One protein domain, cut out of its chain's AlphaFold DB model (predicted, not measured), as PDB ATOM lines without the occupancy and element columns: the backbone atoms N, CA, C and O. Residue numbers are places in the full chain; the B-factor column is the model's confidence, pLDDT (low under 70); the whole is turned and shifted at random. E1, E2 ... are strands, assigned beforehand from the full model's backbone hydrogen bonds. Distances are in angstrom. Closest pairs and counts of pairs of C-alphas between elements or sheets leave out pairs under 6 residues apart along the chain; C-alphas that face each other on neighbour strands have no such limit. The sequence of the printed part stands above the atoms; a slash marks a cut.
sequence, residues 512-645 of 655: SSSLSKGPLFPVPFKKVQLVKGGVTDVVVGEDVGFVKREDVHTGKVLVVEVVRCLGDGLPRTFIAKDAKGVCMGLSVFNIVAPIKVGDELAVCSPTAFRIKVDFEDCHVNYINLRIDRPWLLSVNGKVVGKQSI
ATOM      1  N   SER A 512     267.322 214.099 403.321       46.28
ATOM      2  CA  SER A 512     266.569 214.168 404.567       46.28
ATOM      3  C   SER A 512     266.221 212.750 405.033       46.28
ATOM      4  O   SER A 512     265.555 211.985 404.342       46.28
ATOM      5  N   SER A 513     266.697 212.371 406.216       48.12
ATOM      6  CA  SER A 513     266.356 211.096 406.837       48.12
ATOM      7  C   SER A 513     264.959 211.187 407.451       48.12
ATOM      8  O   SER A 513     264.783 211.772 408.522       48.12
ATOM      9  N   SER A 514     263.960 210.585 406.811       49.97
ATOM     10  CA  SER A 514     262.708 210.228 407.478       49.97
ATOM     11  C   SER A 514     262.855 208.868 408.172       49.97
ATOM     12  O   SER A 514     262.058 207.970 407.918       49.97
ATOM     13  N   LEU A 515     263.869 208.693 409.034       56.53
ATOM     14  CA  LEU A 515     263.794 207.605 410.015       56.53
ATOM     15  C   LEU A 515     262.601 207.915 410.923       56.53
ATOM     16  O   LEU A 515     262.411 209.063 411.347       56.53
ATOM     17  N   SER A 516     261.752 206.919 411.155       51.69
ATOM     18  CA  SER A 516     260.500 207.128 411.873       51.69
ATOM     19  C   SER A 516     260.780 207.686 413.282       51.69
ATOM     20  O   SER A 516     261.603 207.177 414.038       51.69
ATOM     21  N   LYS A 517     260.128 208.802 413.652       48.75
ATOM     22  CA  LYS A 517     260.376 209.531 414.920       48.75
ATOM     23  C   LYS A 517     259.876 208.796 416.180       48.75
ATOM     24  O   LYS A 517     259.838 209.394 417.255       48.75
ATOM     25  N   GLY A 518     259.464 207.533 416.084       50.34
ATOM     26  CA  GLY A 518     258.848 206.798 417.188       50.34
ATOM     27  C   GLY A 518     258.966 205.283 417.022       50.34
ATOM     28  O   GLY A 518     259.092 204.804 415.900       50.34
ATOM     29  N   PRO A 519     258.948 204.518 418.127       47.31
ATOM     30  CA  PRO A 519     259.322 203.114 418.112       47.31
ATOM     31  C   PRO A 519     258.213 202.269 417.481       47.31
ATOM     32  O   PRO A 519     257.240 201.925 418.150       47.31
ATOM     33  N   LEU A 520     258.375 201.852 416.226       50.16
ATOM     34  CA  LEU A 520     257.699 200.651 415.732       50.16
ATOM     35  C   LEU A 520     258.464 199.422 416.249       50.16
ATOM     36  O   LEU A 520     259.039 198.677 415.471       50.16
ATOM     37  N   PHE A 521     258.547 199.206 417.565       56.94
ATOM     38  CA  PHE A 521     259.307 198.064 418.087       56.94
ATOM     39  C   PHE A 521     258.499 197.216 419.069       56.94
ATOM     40  O   PHE A 521     258.454 197.522 420.261       56.94
ATOM     41  N   PRO A 522     257.969 196.060 418.642       52.34
ATOM     42  CA  PRO A 522     258.086 194.877 419.470       52.34
ATOM     43  C   PRO A 522     259.577 194.506 419.521       52.34
ATOM     44  O   PRO A 522     260.094 193.833 418.639       52.34
ATOM     45  N   VAL A 523     260.304 194.988 420.529       55.72
ATOM     46  CA  VAL A 523     261.630 194.442 420.851       55.72
ATOM     47  C   VAL A 523     261.457 193.188 421.712       55.72
ATOM     48  O   VAL A 523     260.600 193.179 422.597       55.72
ATOM     49  N   PRO A 524     262.280 192.141 421.534       52.59
ATOM     50  CA  PRO A 524     262.194 190.926 422.349       52.59
ATOM     51  C   PRO A 524     262.524 191.143 423.842       52.59
ATOM     52  O   PRO A 524     262.388 190.218 424.643       52.59
ATOM     53  N   PHE A 525     262.934 192.349 424.253       55.00
ATOM     54  CA  PHE A 525     263.383 192.649 425.614       55.00
ATOM     55  C   PHE A 525     262.453 193.623 426.349       55.00
ATOM     56  O   PHE A 525     262.080 194.673 425.836       55.00
ATOM     57  N   LYS A 526     262.145 193.308 427.615       52.06
ATOM     58  CA  LYS A 526     261.239 194.090 428.484       52.06
ATOM     59  C   LYS A 526     261.828 195.417 429.001       52.06
ATOM     60  O   LYS A 526     261.088 196.234 429.539       52.06
ATOM     61  N   LYS A 527     263.144 195.636 428.879       57.03
ATOM     62  CA  LYS A 527     263.848 196.879 429.254       57.03
ATOM     63  C   LYS A 527     264.919 197.179 428.210       57.03
ATOM     64  O   LYS A 527     265.952 196.519 428.194       57.03
ATOM     65  N   VAL A 528     264.663 198.157 427.348       64.81
ATOM     66  CA  VAL A 528     265.581 198.558 426.276       64.81
ATOM     67  C   VAL A 528     265.796 200.062 426.319       64.81
ATOM     68  O   VAL A 528     264.844 200.826 426.468       64.81
ATOM     69  N   GLN A 529     267.048 200.487 426.179       61.59
ATOM     70  CA  GLN A 529     267.433 201.877 425.988       61.59
ATOM     71  C   GLN A 529     267.766 202.105 424.513       61.59
ATOM     72  O   GLN A 529     268.715 201.537 423.974       61.59
ATOM     73  N   LEU A 530     266.973 202.942 423.847       65.31
ATOM     74  CA  LEU A 530     267.274 203.375 422.487       65.31
ATOM     75  C   LEU A 530     268.554 204.220 422.490       65.31
ATOM     76  O   LEU A 530     268.675 205.168 423.272       65.31
ATOM     77  N   VAL A 531     269.484 203.907 421.590       65.31
ATOM     78  CA  VAL A 531     270.694 204.701 421.375       65.31
ATOM     79  C   VAL A 531     270.303 205.964 420.606       65.31
ATOM     80  O   VAL A 531     270.177 205.957 419.383       65.31
ATOM     81  N   LYS A 532     270.050 207.054 421.340       59.59
ATOM     82  CA  LYS A 532     269.509 208.302 420.778       59.59
ATOM     83  C   LYS A 532     270.459 209.026 419.821       59.59
ATOM     84  O   LYS A 532     269.979 209.826 419.025       59.59
ATOM     85  N   GLY A 533     271.767 208.777 419.879       59.56
ATOM     86  CA  GLY A 533     272.739 209.425 419.001       59.56
ATOM     87  C   GLY A 533     273.476 208.490 418.045       59.56
ATOM     88  O   GLY A 533     274.577 208.823 417.627       59.56
ATOM     89  N   GLY A 534     272.883 207.371 417.631       70.94
ATOM     90  CA  GLY A 534     273.432 206.585 416.519       70.94
ATOM     91  C   GLY A 534     274.688 205.776 416.866       70.94
ATOM     92  O   GLY A 534     274.993 205.542 418.036       70.94
ATOM     93  N   VAL A 535     275.413 205.303 415.850       73.50
ATOM     94  CA  VAL A 535     276.529 204.351 416.028       73.50
ATOM     95  C   VAL A 535     277.690 204.944 416.833       73.50
ATOM     96  O   VAL A 535     278.409 204.209 417.501       73.50
ATOM     97  N   THR A 536     277.839 206.272 416.842       71.19
ATOM     98  CA  THR A 536     278.873 206.981 417.619       71.19
ATOM     99  C   THR A 536     278.695 206.855 419.131       71.19
ATOM    100  O   THR A 536     279.647 207.050 419.878       71.19
ATOM    101  N   ASP A 537     277.481 206.538 419.584       71.00
ATOM    102  CA  ASP A 537     277.150 206.360 421.001       71.00
ATOM    103  C   ASP A 537     277.283 204.883 421.440       71.00
ATOM    104  O   ASP A 537     277.049 204.523 422.602       71.00
ATOM    105  N   VAL A 538     277.655 204.007 420.503       72.50
ATOM    106  CA  VAL A 538     278.064 202.625 420.746       72.50
ATOM    107  C   VAL A 538     279.589 202.610 420.867       72.50
ATOM    108  O   VAL A 538     280.299 203.295 420.139       72.50
ATOM    109  N   VAL A 539     280.119 201.818 421.799       75.38
ATOM    110  CA  VAL A 539     281.567 201.588 421.907       75.38
ATOM    111  C   VAL A 539     281.999 200.830 420.658       75.38
ATOM    112  O   VAL A 539     281.708 199.640 420.529       75.38
ATOM    113  N   VAL A 540     282.668 201.543 419.753       76.81
ATOM    114  CA  VAL A 540     283.323 200.991 418.570       76.81
ATOM    115  C   VAL A 540     284.695 200.500 419.004       76.81
ATOM    116  O   VAL A 540     285.550 201.305 419.366       76.81
ATOM    117  N   GLY A 541     284.902 199.187 419.016       70.69
ATOM    118  CA  GLY A 541     286.240 198.659 419.281       70.69
ATOM    119  C   GLY A 541     287.112 198.583 418.030       70.69
ATOM    120  O   GLY A 541     286.638 198.760 416.908       70.69
ATOM    121  N   GLU A 542     288.393 198.311 418.247       75.62
ATOM    122  CA  GLU A 542     289.411 198.207 417.191       75.62
ATOM    123  C   GLU A 542     289.347 196.876 416.424       75.62
ATOM    124  O   GLU A 542     289.753 196.821 415.272       75.62
ATOM    125  N   ASP A 543     288.799 195.824 417.035       66.88
ATOM    126  CA  ASP A 543     288.657 194.485 416.459       66.88
ATOM    127  C   ASP A 543     287.315 193.837 416.848       66.88
ATOM    128  O   ASP A 543     286.547 194.395 417.635       66.88
ATOM    129  N   VAL A 544     287.010 192.643 416.336       57.44
ATOM    130  CA  VAL A 544     285.937 191.789 416.878       57.44
ATOM    131  C   VAL A 544     286.513 190.970 418.032       57.44
ATOM    132  O   VAL A 544     286.669 189.759 417.928       57.44
ATOM    133  N   GLY A 545     286.907 191.619 419.132       59.00
ATOM    134  CA  GLY A 545     287.408 190.907 420.311       59.00
ATOM    135  C   GLY A 545     286.473 189.754 420.717       59.00
ATOM    136  O   GLY A 545     285.332 189.991 421.116       59.00
ATOM    137  N   PHE A 546     286.968 188.513 420.621       55.84
ATOM    138  CA  PHE A 546     286.183 187.268 420.566       55.84
ATOM    139  C   PHE A 546     285.288 186.957 421.784       55.84
ATOM    140  O   PHE A 546     284.425 186.090 421.684       55.84
ATOM    141  N   VAL A 547     285.494 187.600 422.943       50.50
ATOM    142  CA  VAL A 547     284.910 187.128 424.223       50.50
ATOM    143  C   VAL A 547     284.323 188.245 425.107       50.50
ATOM    144  O   VAL A 547     283.692 187.960 426.115       50.50
ATOM    145  N   LYS A 548     284.477 189.535 424.778       51.78
ATOM    146  CA  LYS A 548     284.230 190.612 425.771       51.78
ATOM    147  C   LYS A 548     283.048 191.546 425.508       51.78
ATOM    148  O   LYS A 548     282.967 192.589 426.150       51.78
ATOM    149  N   ARG A 549     282.135 191.233 424.583       54.47
ATOM    150  CA  ARG A 549     281.060 192.182 424.214       54.47
ATOM    151  C   ARG A 549     279.639 191.765 424.545       54.47
ATOM    152  O   ARG A 549     278.744 192.583 424.348       54.47
ATOM    153  N   GLU A 550     279.445 190.586 425.131       51.88
ATOM    154  CA  GLU A 550     278.120 190.135 425.572       51.88
ATOM    155  C   GLU A 550     277.502 191.019 426.668       51.88
ATOM    156  O   GLU A 550     276.295 190.939 426.853       51.88
ATOM    157  N   ASP A 551     278.279 191.908 427.306       53.75
ATOM    158  CA  ASP A 551     277.805 192.799 428.379       53.75
ATOM    159  C   ASP A 551     277.832 194.303 428.040       53.75
ATOM    160  O   ASP A 551     277.178 195.103 428.709       53.75
ATOM    161  N   VAL A 552     278.582 194.735 427.017       56.03
ATOM    162  CA  VAL A 552     278.897 196.171 426.833       56.03
ATOM    163  C   VAL A 552     277.697 196.968 426.303       56.03
ATOM    164  O   VAL A 552     277.506 198.134 426.662       56.03
ATOM    165  N   HIS A 553     276.868 196.340 425.464       60.62
ATOM    166  CA  HIS A 553     275.692 196.975 424.848       60.62
ATOM    167  C   HIS A 553     274.384 196.260 425.165       60.62
ATOM    168  O   HIS A 553     273.369 196.513 424.516       60.62
ATOM    169  N   THR A 554     274.386 195.395 426.175       65.94
ATOM    170  CA  THR A 554     273.204 194.636 426.587       65.94
ATOM    171  C   THR A 554     272.083 195.583 426.978       65.94
ATOM    172  O   THR A 554     272.240 196.467 427.818       65.94
ATOM    173  N   GLY A 555     270.938 195.427 426.314       67.12
ATOM    174  CA  GLY A 555     269.781 196.297 426.510       67.12
ATOM    175  C   GLY A 555     269.830 197.625 425.748       67.12
ATOM    176  O   GLY A 555     268.937 198.444 425.952       67.12
ATOM    177  N   LYS A 556     270.805 197.853 424.857       77.25
ATOM    178  CA  LYS A 556     270.792 198.978 423.905       77.25
ATOM    179  C   LYS A 556     270.195 198.566 422.559       77.25
ATOM    180  O   LYS A 556     270.364 197.423 422.138       77.25
ATOM    181  N   VAL A 557     269.541 199.498 421.864       81.81
ATOM    182  CA  VAL A 557     269.075 199.308 420.477       81.81
ATOM    183  C   VAL A 557     269.573 200.423 419.577       81.81
ATOM    184  O   VAL A 557     269.394 201.598 419.894       81.81
ATOM    185  N   LEU A 558     270.161 200.035 418.449       86.19
ATOM    186  CA  LEU A 558     270.535 200.932 417.363       86.19
ATOM    187  C   LEU A 558     269.575 200.722 416.191       86.19
ATOM    188  O   LEU A 558     269.320 199.585 415.802       86.19
ATOM    189  N   VAL A 559     269.049 201.816 415.642       87.25
ATOM    190  CA  VAL A 559     268.180 201.793 414.462       87.25
ATOM    191  C   VAL A 559     268.975 202.295 413.270       87.25
ATOM    192  O   VAL A 559     269.599 203.357 413.349       87.25
ATOM    193  N   VAL A 560     268.965 201.525 412.188       90.94
ATOM    194  CA  VAL A 560     269.655 201.859 410.943       90.94
ATOM    195  C   VAL A 560     268.739 201.627 409.748       90.94
ATOM    196  O   VAL A 560     267.909 200.728 409.768       90.94
ATOM    197  N   GLU A 561     268.890 202.420 408.698       92.38
ATOM    198  CA  GLU A 561     268.193 202.239 407.423       92.38
ATOM    199  C   GLU A 561     269.158 201.623 406.407       92.38
ATOM    200  O   GLU A 561     270.298 202.081 406.272       92.38
ATOM    201  N   VAL A 562     268.716 200.594 405.684       94.50
ATOM    202  CA  VAL A 562     269.515 199.933 404.644       94.50
ATOM    203  C   VAL A 562     269.589 200.816 403.406       94.50
ATOM    204  O   VAL A 562     268.584 201.115 402.770       94.50
ATOM    205  N   VAL A 563     270.801 201.199 403.019       93.44
ATOM    206  CA  VAL A 563     271.067 202.074 401.869       93.44
ATOM    207  C   VAL A 563     271.428 201.266 400.626       93.44
ATOM    208  O   VAL A 563     271.072 201.640 399.509       93.44
ATOM    209  N   ARG A 564     272.153 200.158 400.799       93.31
ATOM    210  CA  ARG A 564     272.591 199.301 399.691       93.31
ATOM    211  C   ARG A 564     272.775 197.861 400.152       93.31
ATOM    212  O   ARG A 564     273.217 197.626 401.272       93.31
ATOM    213  N   CYS A 565     272.507 196.917 399.258       91.94
ATOM    214  CA  CYS A 565     272.887 195.513 399.402       91.94
ATOM    215  C   CYS A 565     274.131 195.260 398.539       91.94
ATOM    216  O   CYS A 565     274.140 195.664 397.376       91.94
ATOM    217  N   LEU A 566     275.176 194.647 399.099       88.88
ATOM    218  CA  LEU A 566     276.444 194.400 398.396       88.88
ATOM    219  C   LEU A 566     276.689 192.920 398.088       88.88
ATOM    220  O   LEU A 566     277.405 192.627 397.139       88.88
ATOM    221  N   GLY A 567     276.088 192.001 398.843       78.88
ATOM    222  CA  GLY A 567     276.215 190.569 398.588       78.88
ATOM    223  C   GLY A 567     275.220 189.736 399.389       78.88
ATOM    224  O   GLY A 567     274.778 190.136 400.469       78.88
ATOM    225  N   ASP A 568     274.872 188.582 398.836       76.50
ATOM    226  CA  ASP A 568     273.964 187.574 399.390       76.50
ATOM    227  C   ASP A 568     274.691 186.386 400.049       76.50
ATOM    228  O   ASP A 568     274.037 185.557 400.686       76.50
ATOM    229  N   GLY A 569     276.025 186.347 399.945       78.62
ATOM    230  CA  GLY A 569     276.895 185.403 400.643       78.62
ATOM    231  C   GLY A 569     276.852 185.543 402.168       78.62
ATOM    232  O   GLY A 569     276.040 186.277 402.731       78.62
ATOM    233  N   LEU A 570     277.733 184.820 402.859       80.50
ATOM    234  CA  LEU A 570     277.827 184.856 404.315       80.50
ATOM    235  C   LEU A 570     279.110 185.586 404.769       80.50
ATOM    236  O   LEU A 570     280.203 185.124 404.447       80.50
ATOM    237  N   PRO A 571     279.006 186.651 405.587       89.31
ATOM    238  CA  PRO A 571     277.767 187.317 405.986       89.31
ATOM    239  C   PRO A 571     277.089 188.039 404.826       89.31
ATOM    240  O   PRO A 571     277.752 188.539 403.913       89.31
ATOM    241  N   ARG A 572     275.763 188.196 404.925       90.75
ATOM    242  CA  ARG A 572     275.073 189.108 404.016       90.75
ATOM    243  C   ARG A 572     275.517 190.512 404.345       90.75
ATOM    244  O   ARG A 572     275.405 190.946 405.495       90.75
ATOM    245  N   THR A 573     276.021 191.193 403.331       93.69
ATOM    246  CA  THR A 573     276.716 192.461 403.507       93.69
ATOM    247  C   THR A 573     275.872 193.589 402.940       93.69
ATOM    248  O   THR A 573     275.492 193.593 401.765       93.69
ATOM    249  N   PHE A 574     275.584 194.564 403.791       94.81
ATOM    250  CA  PHE A 574     274.794 195.745 403.486       94.81
ATOM    251  C   PHE A 574     275.575 197.006 403.840       94.81
ATOM    252  O   PHE A 574     276.526 196.982 404.621       94.81
ATOM    253  N   ILE A 575     275.122 198.129 403.299       96.00
ATOM    254  CA  ILE A 575     275.465 199.458 403.792       96.00
ATOM    255  C   ILE A 575     274.238 200.018 404.480       96.00
ATOM    256  O   ILE A 575     273.144 199.994 403.910       96.00
ATOM    257  N   ALA A 576     274.429 200.543 405.682       94.19
ATOM    258  CA  ALA A 576     273.363 201.140 406.464       94.19
ATOM    259  C   ALA A 576     273.746 202.546 406.930       94.19
ATOM    260  O   ALA A 576     274.930 202.874 407.039       94.19
ATOM    261  N   LYS A 577     272.743 203.379 407.202       92.12
ATOM    262  CA  LYS A 577     272.911 204.701 407.819       92.12
ATOM    263  C   LYS A 577     272.114 204.774 409.116       92.12
ATOM    264  O   LYS A 577     271.014 204.230 409.189       92.12
ATOM    265  N   ASP A 578     272.655 205.426 410.133       88.81
ATOM    266  CA  ASP A 578     271.924 205.667 411.380       88.81
ATOM    267  C   ASP A 578     271.058 206.941 411.317       88.81
ATOM    268  O   ASP A 578     271.005 207.648 410.308       88.81
ATOM    269  N   ALA A 579     270.390 207.265 412.428       82.12
ATOM    270  CA  ALA A 579     269.561 208.465 412.560       82.12
ATOM    271  C   ALA A 579     270.329 209.799 412.422       82.12
ATOM    272  O   ALA A 579     269.700 210.835 412.212       82.12
ATOM    273  N   LYS A 580     271.663 209.797 412.550       83.56
ATOM    274  CA  LYS A 580     272.524 210.969 412.317       83.56
ATOM    275  C   LYS A 580     273.044 211.029 410.874       83.56
ATOM    276  O   LYS A 580     273.755 211.970 410.533       83.56
ATOM    277  N   GLY A 581     272.707 210.048 410.035       83.81
ATOM    278  CA  GLY A 581     273.206 209.932 408.669       83.81
ATOM    279  C   GLY A 581     274.620 209.354 408.569       83.81
ATOM    280  O   GLY A 581     275.206 209.393 407.491       83.81
ATOM    281  N   VAL A 582     275.181 208.803 409.653       88.88
ATOM    282  CA  VAL A 582     276.495 208.150 409.608       88.88
ATOM    283  C   VAL A 582     276.350 206.817 408.885       88.88
ATOM    284  O   VAL A 582     275.588 205.956 409.322       88.88
ATOM    285  N   CYS A 583     277.085 206.637 407.787       93.06
ATOM    286  CA  CYS A 583     277.093 205.383 407.035       93.06
ATOM    287  C   CYS A 583     278.123 204.394 407.581       93.06
ATOM    288  O   CYS A 583     279.231 204.785 407.956       93.06
ATOM    289  N   MET A 584     277.759 203.115 407.579       94.44
ATOM    290  CA  MET A 584     278.576 202.003 408.063       94.44
ATOM    291  C   MET A 584     278.336 200.740 407.235       94.44
ATOM    292  O   MET A 584     277.293 200.592 406.590       94.44
ATOM    293  N   GLY A 585     279.303 199.823 407.280       95.38
ATOM    294  CA  GLY A 585     279.087 198.444 406.858       95.38
ATOM    295  C   GLY A 585     278.151 197.732 407.834       95.38
ATOM    296  O   GLY A 585     278.115 198.053 409.026       95.38
ATOM    297  N   LEU A 586     277.372 196.787 407.326       94.25
ATOM    298  CA  LEU A 586     276.467 195.962 408.110       94.25
ATOM    299  C   LEU A 586     276.583 194.508 407.651       94.25
ATOM    300  O   LEU A 586     276.215 194.180 406.523       94.25
ATOM    301  N   SER A 587     277.029 193.645 408.555       93.69
ATOM    302  CA  SER A 587     277.200 192.213 408.319       93.69
ATOM    303  C   SER A 587     276.161 191.426 409.098       93.69
ATOM    304  O   SER A 587     276.157 191.443 410.332       93.69
ATOM    305  N   VAL A 588     275.282 190.717 408.391       91.44
ATOM    306  CA  VAL A 588     274.213 189.918 409.003       91.44
ATOM    307  C   VAL A 588     274.457 188.438 408.740       91.44
ATOM    308  O   VAL A 588     274.403 187.971 407.602       91.44
ATOM    309  N   PHE A 589     274.724 187.694 409.810       88.19
ATOM    310  CA  PHE A 589     274.947 186.254 409.773       88.19
ATOM    311  C   PHE A 589     273.642 185.487 409.975       88.19
ATOM    312  O   PHE A 589     272.704 185.958 410.622       88.19
ATOM    313  N   ASN A 590     273.617 184.265 409.447       84.88
ATOM    314  CA  ASN A 590     272.573 183.270 409.678       84.88
ATOM    315  C   ASN A 590     271.140 183.713 409.322       84.88
ATOM    316  O   ASN A 590     270.176 183.221 409.907       84.88
ATOM    317  N   ILE A 591     270.966 184.660 408.399       85.69
ATOM    318  CA  ILE A 591     269.651 185.208 408.049       85.69
ATOM    319  C   ILE A 591     269.194 184.709 406.678       85.69
ATOM    320  O   ILE A 591     269.952 184.759 405.714       85.69
ATOM    321  N   VAL A 592     267.930 184.280 406.578       83.06
ATOM    322  CA  VAL A 592     267.260 184.048 405.285       83.06
ATOM    323  C   VAL A 592     266.230 185.116 404.933       83.06
ATOM    324  O   VAL A 592     265.897 185.261 403.758       83.06
ATOM    325  N   ALA A 593     265.792 185.920 405.911       80.56
ATOM    326  CA  ALA A 593     264.830 187.005 405.706       80.56
ATOM    327  C   ALA A 593     265.243 187.926 404.540       80.56
ATOM    328  O   ALA A 593     266.403 188.343 404.492       80.56
ATOM    329  N   PRO A 594     264.335 188.285 403.617       84.06
ATOM    330  CA  PRO A 594     264.642 189.291 402.611       84.06
ATOM    331  C   PRO A 594     264.765 190.662 403.289       84.06
ATOM    332  O   PRO A 594     263.805 191.138 403.890       84.06
ATOM    333  N   ILE A 595     265.941 191.279 403.183       90.38
ATOM    334  CA  ILE A 595     266.203 192.663 403.595       90.38
ATOM    335  C   ILE A 595     266.443 193.474 402.323       90.38
ATOM    336  O   ILE A 595     267.249 193.077 401.477       90.38
ATOM    337  N   LYS A 596     265.725 194.585 402.171       91.50
ATOM    338  CA  LYS A 596     265.732 195.442 400.984       91.50
ATOM    339  C   LYS A 596     266.283 196.827 401.304       91.50
ATOM    340  O   LYS A 596     266.320 197.265 402.449       91.50
ATOM    341  N   VAL A 597     266.684 197.536 400.253       92.25
ATOM    342  CA  VAL A 597     267.019 198.960 400.347       92.25
ATOM    343  C   VAL A 597     265.791 199.742 400.823       92.25
ATOM    344  O   VAL A 597     264.690 199.528 400.319       92.25
ATOM    345  N   GLY A 598     266.002 200.641 401.782       89.50
ATOM    346  CA  GLY A 598     264.968 201.421 402.457       89.50
ATOM    347  C   GLY A 598     264.390 200.755 403.709       89.50
ATOM    348  O   GLY A 598     263.667 201.422 404.444       89.50
ATOM    349  N   ASP A 599     264.707 199.483 403.982       92.00
ATOM    350  CA  ASP A 599     264.233 198.823 405.200       92.00
ATOM    351  C   ASP A 599     264.887 199.430 406.450       92.00
ATOM    352  O   ASP A 599     266.098 199.670 406.497       92.00
ATOM    353  N   GLU A 600     264.076 199.632 407.488       90.88
ATOM    354  CA  GLU A 600     264.513 200.063 408.812       90.88
ATOM    355  C   GLU A 600     264.817 198.832 409.676       90.88
ATOM    356  O   GLU A 600     263.980 197.942 409.856       90.88
ATOM    357  N   LEU A 601     266.029 198.774 410.218       90.75
ATOM    358  CA  LEU A 601     266.541 197.680 411.027       90.75
ATOM    359  C   LEU A 601     266.751 198.131 412.470       90.75
ATOM    360  O   LEU A 601     267.530 199.046 412.732       90.75
ATOM    361  N   ALA A 602     266.118 197.439 413.415       88.50
ATOM    362  CA  ALA A 602     266.363 197.616 414.844       88.50
ATOM    363  C   ALA A 602     267.299 196.515 415.351       88.50
ATOM    364  O   ALA A 602     266.919 195.345 415.413       88.50
ATOM    365  N   VAL A 603     268.519 196.894 415.722       87.56
ATOM    366  CA  VAL A 603     269.578 195.982 416.161       87.56
ATOM    367  C   VAL A 603     269.687 196.028 417.680       87.56
ATOM    368  O   VAL A 603     270.143 197.026 418.246       87.56
ATOM    369  N   CYS A 604     269.273 194.954 418.355       81.88
ATOM    370  CA  CYS A 604     269.427 194.839 419.803       81.88
ATOM    371  C   CYS A 604     270.842 194.375 420.168       81.88
ATOM    372  O   CYS A 604     271.360 193.432 419.580       81.88
ATOM    373  N   SER A 605     271.430 194.993 421.193       78.62
ATOM    374  CA  SER A 605     272.804 194.742 421.655       78.62
ATOM    375  C   SER A 605     273.839 194.832 420.515       78.62
ATOM    376  O   SER A 605     274.524 193.851 420.224       78.62
ATOM    377  N   PRO A 606     273.932 195.993 419.832       83.75
ATOM    378  CA  PRO A 606     274.738 196.154 418.623       83.75
ATOM    379  C   PRO A 606     276.231 195.911 418.876       83.75
ATOM    380  O   PRO A 606     276.797 196.428 419.838       83.75
ATOM    381  N   THR A 607     276.883 195.188 417.961       85.94
ATOM    382  CA  THR A 607     278.336 194.961 417.986       85.94
ATOM    383  C   THR A 607     279.007 195.746 416.866       85.94
ATOM    384  O   THR A 607     279.070 195.287 415.728       85.94
ATOM    385  N   ALA A 608     279.506 196.940 417.191       88.00
ATOM    386  CA  ALA A 608     280.214 197.804 416.248       88.00
ATOM    387  C   ALA A 608     281.736 197.744 416.453       88.00
ATOM    388  O   ALA A 608     282.227 197.765 417.584       88.00
ATOM    389  N   PHE A 609     282.500 197.680 415.369       89.06
ATOM    390  CA  PHE A 609     283.964 197.715 415.385       89.06
ATOM    391  C   PHE A 609     284.491 198.338 414.101       89.06
ATOM    392  O   PHE A 609     283.761 198.507 413.124       89.06
ATOM    393  N   ARG A 610     285.762 198.719 414.114       91.31
ATOM    394  CA  ARG A 610     286.427 199.274 412.945       91.31
ATOM    395  C   ARG A 610     287.098 198.156 412.156       91.31
ATOM    396  O   ARG A 610     287.851 197.371 412.714       91.31
ATOM    397  N   ILE A 611     286.844 198.110 410.856       93.38
ATOM    398  CA  ILE A 611     287.586 197.275 409.918       93.38
ATOM    399  C   ILE A 611     288.720 198.123 409.366       93.38
ATOM    400  O   ILE A 611     288.475 199.155 408.741       93.38
ATOM    401  N   LYS A 612     289.952 197.685 409.622       94.25
ATOM    402  CA  LYS A 612     291.178 198.239 409.045       94.25
ATOM    403  C   LYS A 612     291.885 197.124 408.293       94.25
ATOM    404  O   LYS A 612     292.202 196.094 408.883       94.25
ATOM    405  N   VAL A 613     292.125 197.332 407.006       96.38
ATOM    406  CA  VAL A 613     292.949 196.431 406.200       96.38
ATOM    407  C   VAL A 613     294.027 197.264 405.549       96.38
ATOM    408  O   VAL A 613     293.725 198.274 404.921       96.38
ATOM    409  N   ASP A 614     295.259 196.818 405.731       95.88
ATOM    410  CA  ASP A 614     296.434 197.320 405.040       95.88
ATOM    411  C   ASP A 614     297.201 196.106 404.505       95.88
ATOM    412  O   ASP A 614     297.932 195.448 405.243       95.88
ATOM    413  N   PHE A 615     296.892 195.685 403.279       96.31
ATOM    414  CA  PHE A 615     297.457 194.472 402.684       96.31
ATOM    415  C   PHE A 615     297.587 194.620 401.167       96.31
ATOM    416  O   PHE A 615     296.579 194.704 400.463       96.31
ATOM    417  N   GLU A 616     298.826 194.602 400.669       94.19
ATOM    418  CA  GLU A 616     299.162 194.811 399.253       94.19
ATOM    419  C   GLU A 616     298.504 196.085 398.693       94.19
ATOM    420  O   GLU A 616     298.771 197.178 399.172       94.19
ATOM    421  N   ASP A 617     297.633 195.950 397.695       93.00
ATOM    422  CA  ASP A 617     296.869 197.014 397.045       93.00
ATOM    423  C   ASP A 617     295.516 197.291 397.742       93.00
ATOM    424  O   ASP A 617     294.631 197.956 397.195       93.00
ATOM    425  N   CYS A 618     295.253 196.696 398.909       96.00
ATOM    426  CA  CYS A 618     293.995 196.805 399.647       96.00
ATOM    427  C   CYS A 618     294.177 197.631 400.923       96.00
ATOM    428  O   CYS A 618     294.658 197.126 401.939       96.00
ATOM    429  N   HIS A 619     293.726 198.887 400.872       96.62
ATOM    430  CA  HIS A 619     293.717 199.796 402.015       96.62
ATOM    431  C   HIS A 619     292.281 200.245 402.291       96.62
ATOM    432  O   HIS A 619     291.691 200.972 401.488       96.62
ATOM    433  N   VAL A 620     291.696 199.791 403.399       96.56
ATOM    434  CA  VAL A 620     290.320 200.146 403.781       96.56
ATOM    435  C   VAL A 620     290.212 200.493 405.259       96.56
ATOM    436  O   VAL A 620     290.940 199.951 406.094       96.56
ATOM    437  N   ASN A 621     289.292 201.402 405.586       95.19
ATOM    438  CA  ASN A 621     289.058 201.847 406.952       95.19
ATOM    439  C   ASN A 621     287.613 202.323 407.141       95.19
ATOM    440  O   ASN A 621     287.278 203.465 406.829       95.19
ATOM    441  N   TYR A 622     286.766 201.472 407.716       94.31
ATOM    442  CA  TYR A 622     285.358 201.796 407.943       94.31
ATOM    443  C   TYR A 622     284.821 201.187 409.240       94.31
ATOM    444  O   TYR A 622     285.409 200.278 409.821       94.31
ATOM    445  N   ILE A 623     283.693 201.710 409.724       93.12
ATOM    446  CA  ILE A 623     282.958 201.124 410.852       93.12
ATOM    447  C   ILE A 623     282.030 200.043 410.305       93.12
ATOM    448  O   ILE A 623     281.317 200.285 409.330       93.12
ATOM    449  N   ASN A 624     282.020 198.883 410.952       93.50
ATOM    450  CA  ASN A 624     281.132 197.775 410.645       93.50
ATOM    451  C   ASN A 624     280.253 197.431 411.849       93.50
ATOM    452  O   ASN A 624     280.725 197.398 412.989       93.50
ATOM    453  N   LEU A 625     278.980 197.158 411.583       91.88
ATOM    454  CA  LEU A 625     278.027 196.629 412.544       91.88
ATOM    455  C   LEU A 625     277.800 195.145 412.243       91.88
ATOM    456  O   LEU A 625     277.284 194.800 411.185       91.88
ATOM    457  N   ARG A 626     278.162 194.264 413.177       90.56
ATOM    458  CA  ARG A 626     277.949 192.818 413.048       90.56
ATOM    459  C   ARG A 626     276.703 192.376 413.799       90.56
ATOM    460  O   ARG A 626     276.505 192.734 414.962       90.56
ATOM    461  N   ILE A 627     275.914 191.536 413.140       87.94
ATOM    462  CA  ILE A 627     274.745 190.855 413.690       87.94
ATOM    463  C   ILE A 627     274.967 189.350 413.552       87.94
ATOM    464  O   ILE A 627     274.848 188.783 412.470       87.94
ATOM    465  N   ASP A 628     275.303 188.707 414.664       81.50
ATOM    466  CA  ASP A 628     275.502 187.260 414.799       81.50
ATOM    467  C   ASP A 628     274.185 186.507 415.067       81.50
ATOM    468  O   ASP A 628     273.997 185.367 414.638       81.50
ATOM    469  N   ARG A 629     273.267 187.175 415.773       79.94
ATOM    470  CA  ARG A 629     272.002 186.636 416.274       79.94
ATOM    471  C   ARG A 629     270.825 187.323 415.584       79.94
ATOM    472  O   ARG A 629     270.280 188.288 416.123       79.94
ATOM    473  N   PRO A 630     270.391 186.840 414.408       83.19
ATOM    474  CA  PRO A 630     269.316 187.473 413.645       83.19
ATOM    475  C   PRO A 630     267.984 187.544 414.405       83.19
ATOM    476  O   PRO A 630     267.199 188.441 414.146       83.19
ATOM    477  N   TRP A 631     267.734 186.698 415.411       80.56
ATOM    478  CA  TRP A 631     266.547 186.811 416.280       80.56
ATOM    479  C   TRP A 631     266.535 188.055 417.186       80.56
ATOM    480  O   TRP A 631     265.519 188.355 417.812       80.56
ATOM    481  N   LEU A 632     267.655 188.779 417.285       79.75
ATOM    482  CA  LEU A 632     267.759 190.074 417.964       79.75
ATOM    483  C   LEU A 632     267.529 191.265 417.018       79.75
ATOM    484  O   LEU A 632     267.651 192.419 417.439       79.75
ATOM    485  N   LEU A 633     267.197 190.984 415.756       86.75
ATOM    486  CA  LEU A 633     266.906 191.959 414.714       86.75
ATOM    487  C   LEU A 633     265.392 192.125 414.535       86.75
ATOM    488  O   LEU A 633     264.627 191.156 414.557       86.75
ATOM    489  N   SER A 634     264.964 193.358 414.283       87.31
ATOM    490  CA  SER A 634     263.653 193.652 413.704       87.31
ATOM    491  C   SER A 634     263.818 194.356 412.363       87.31
ATOM    492  O   SER A 634     264.657 195.242 412.246       87.31
ATOM    493  N   VAL A 635     263.011 193.967 411.377       89.19
ATOM    494  CA  VAL A 635     262.933 194.587 410.049       89.19
ATOM    495  C   VAL A 635     261.566 195.253 409.920       89.19
ATOM    496  O   VAL A 635     260.542 194.576 410.049       89.19
ATOM    497  N   ASN A 636     261.530 196.567 409.700       88.25
ATOM    498  CA  ASN A 636     260.305 197.369 409.577       88.25
ATOM    499  C   ASN A 636     259.301 197.110 410.721       88.25
ATOM    500  O   ASN A 636     258.102 196.926 410.504       88.25
ATOM    501  N   GLY A 637     259.818 197.001 411.947       80.69
ATOM    502  CA  GLY A 637     259.039 196.750 413.160       80.69
ATOM    503  C   GLY A 637     258.509 195.326 413.343       80.69
ATOM    504  O   GLY A 637     257.745 195.068 414.272       80.69
ATOM    505  N   LYS A 638     258.913 194.370 412.498       84.69
ATOM    506  CA  LYS A 638     258.645 192.937 412.696       84.69
ATOM    507  C   LYS A 638     259.907 192.236 413.180       84.69
ATOM    508  O   LYS A 638     260.962 192.399 412.574       84.69
ATOM    509  N   VAL A 639     259.830 191.488 414.280       84.50
ATOM    510  CA  VAL A 639     260.965 190.687 414.776       84.50
ATOM    511  C   VAL A 639     261.243 189.555 413.794       84.50
ATOM    512  O   VAL A 639     260.308 188.912 413.311       84.50
ATOM    513  N   VAL A 640     262.518 189.301 413.502       84.19
ATOM    514  CA  VAL A 640     262.922 188.168 412.666       84.19
ATOM    515  C   VAL A 640     262.552 186.866 413.382       84.19
ATOM    516  O   VAL A 640     263.050 186.558 414.465       84.19
ATOM    517  N   GLY A 641     261.633 186.110 412.779       78.69
ATOM    518  CA  GLY A 641     261.180 184.825 413.305       78.69
ATOM    519  C   GLY A 641     262.202 183.709 413.088       78.69
ATOM    520  O   GLY A 641     263.095 183.822 412.250       78.69
ATOM    521  N   LYS A 642     262.043 182.593 413.810       76.19
ATOM    522  CA  LYS A 642     262.937 181.423 413.710       76.19
ATOM    523  C   LYS A 642     263.031 180.855 412.288       76.19
ATOM    524  O   LYS A 642     264.103 180.456 411.864       76.19
ATOM    525  N   GLN A 643     261.929 180.888 411.543       78.94
ATOM    526  CA  GLN A 643     261.834 180.473 410.139       78.94
ATOM    527  C   GLN A 643     262.680 181.323 409.182       78.94
ATOM    528  O   GLN A 643     262.862 180.969 408.024       78.94
ATOM    529  N   SER A 644     263.149 182.481 409.647       80.56
ATOM    530  CA  SER A 644     263.949 183.418 408.870       80.56
ATOM    531  C   SER A 644     265.441 183.350 409.213       80.56
ATOM    532  O   SER A 644     266.198 184.248 408.840       80.56
ATOM    533  N   ILE A 645     265.852 182.273 409.887       76.94
ATOM    534  CA  ILE A 645     267.220 181.978 410.301       76.94
ATOM    535  C   ILE A 645     267.671 180.707 409.579       76.94
ATOM    536  O   ILE A 645     266.967 179.702 409.620       76.94
TER     537      ILE A 645
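What this domain is: This is residues 512 to 645 of the 655 residues of the protein "TTC5_OB domain-containing protein" of Rhizoclosmatium globosum (UniProt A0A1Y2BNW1). Amid little regular structure, one strongly twisted sheet folds back on itself, E5, E6 and E3 facing E1, E4 and E7, with E2 as hinge; residues 614 to 619, at the tip of hairpin E5 and E6, stick out. The 134 printed residues hold no named helix and seven strands, E1 to E7 along the chain, 52 residues, all strand; the sheet runs E5 E6 E3 E2 E1 E4 E7, mixed. It is compact, radius of gyration of the C-alphas 14.3 A, spans 46 by 34 by 29 A.

How they stand to each other: E1, residues 556 to 567, E2, 572 to 578, and E3, 583 to 588, form a meander of antiparallel neighbours; N 563 and O 575 are 2.8 A apart, N 574 and O 586 2.8 A. E4, residues 600 to 604, antiparallel to E1 (N 560 and O 601, 2.9 A), completes a Greek key, its first strand beside its fourth. E6, residues 618 to 627, is parallel to E3 (N 585 and O 623, 2.9 A) and forms a hairpin with E5, 607 to 615 (N 611 and O 622, 2.8 A). E7, residues 633 to 635, is antiparallel to E4 (N 602 and O 634, 2.9 A).

Where its parts are: E1, 27.2 A long, begins at C-alpha 556 (270.792, 198.978, 423.905) and bends by 83 degrees at residue 564. E5 measures 24.5 A, E6 24.6 A. E7 ends at C-alpha 635 (262.933, 194.587, 410.049).

The domain as a whole: The farthest C-alphas, Lys 526 and Glu 616, are 47.9 A apart. The printed part has no cut; the link E3 to E4 is long. Residues 512 to 533 and 543 to 555 have pLDDT under 70.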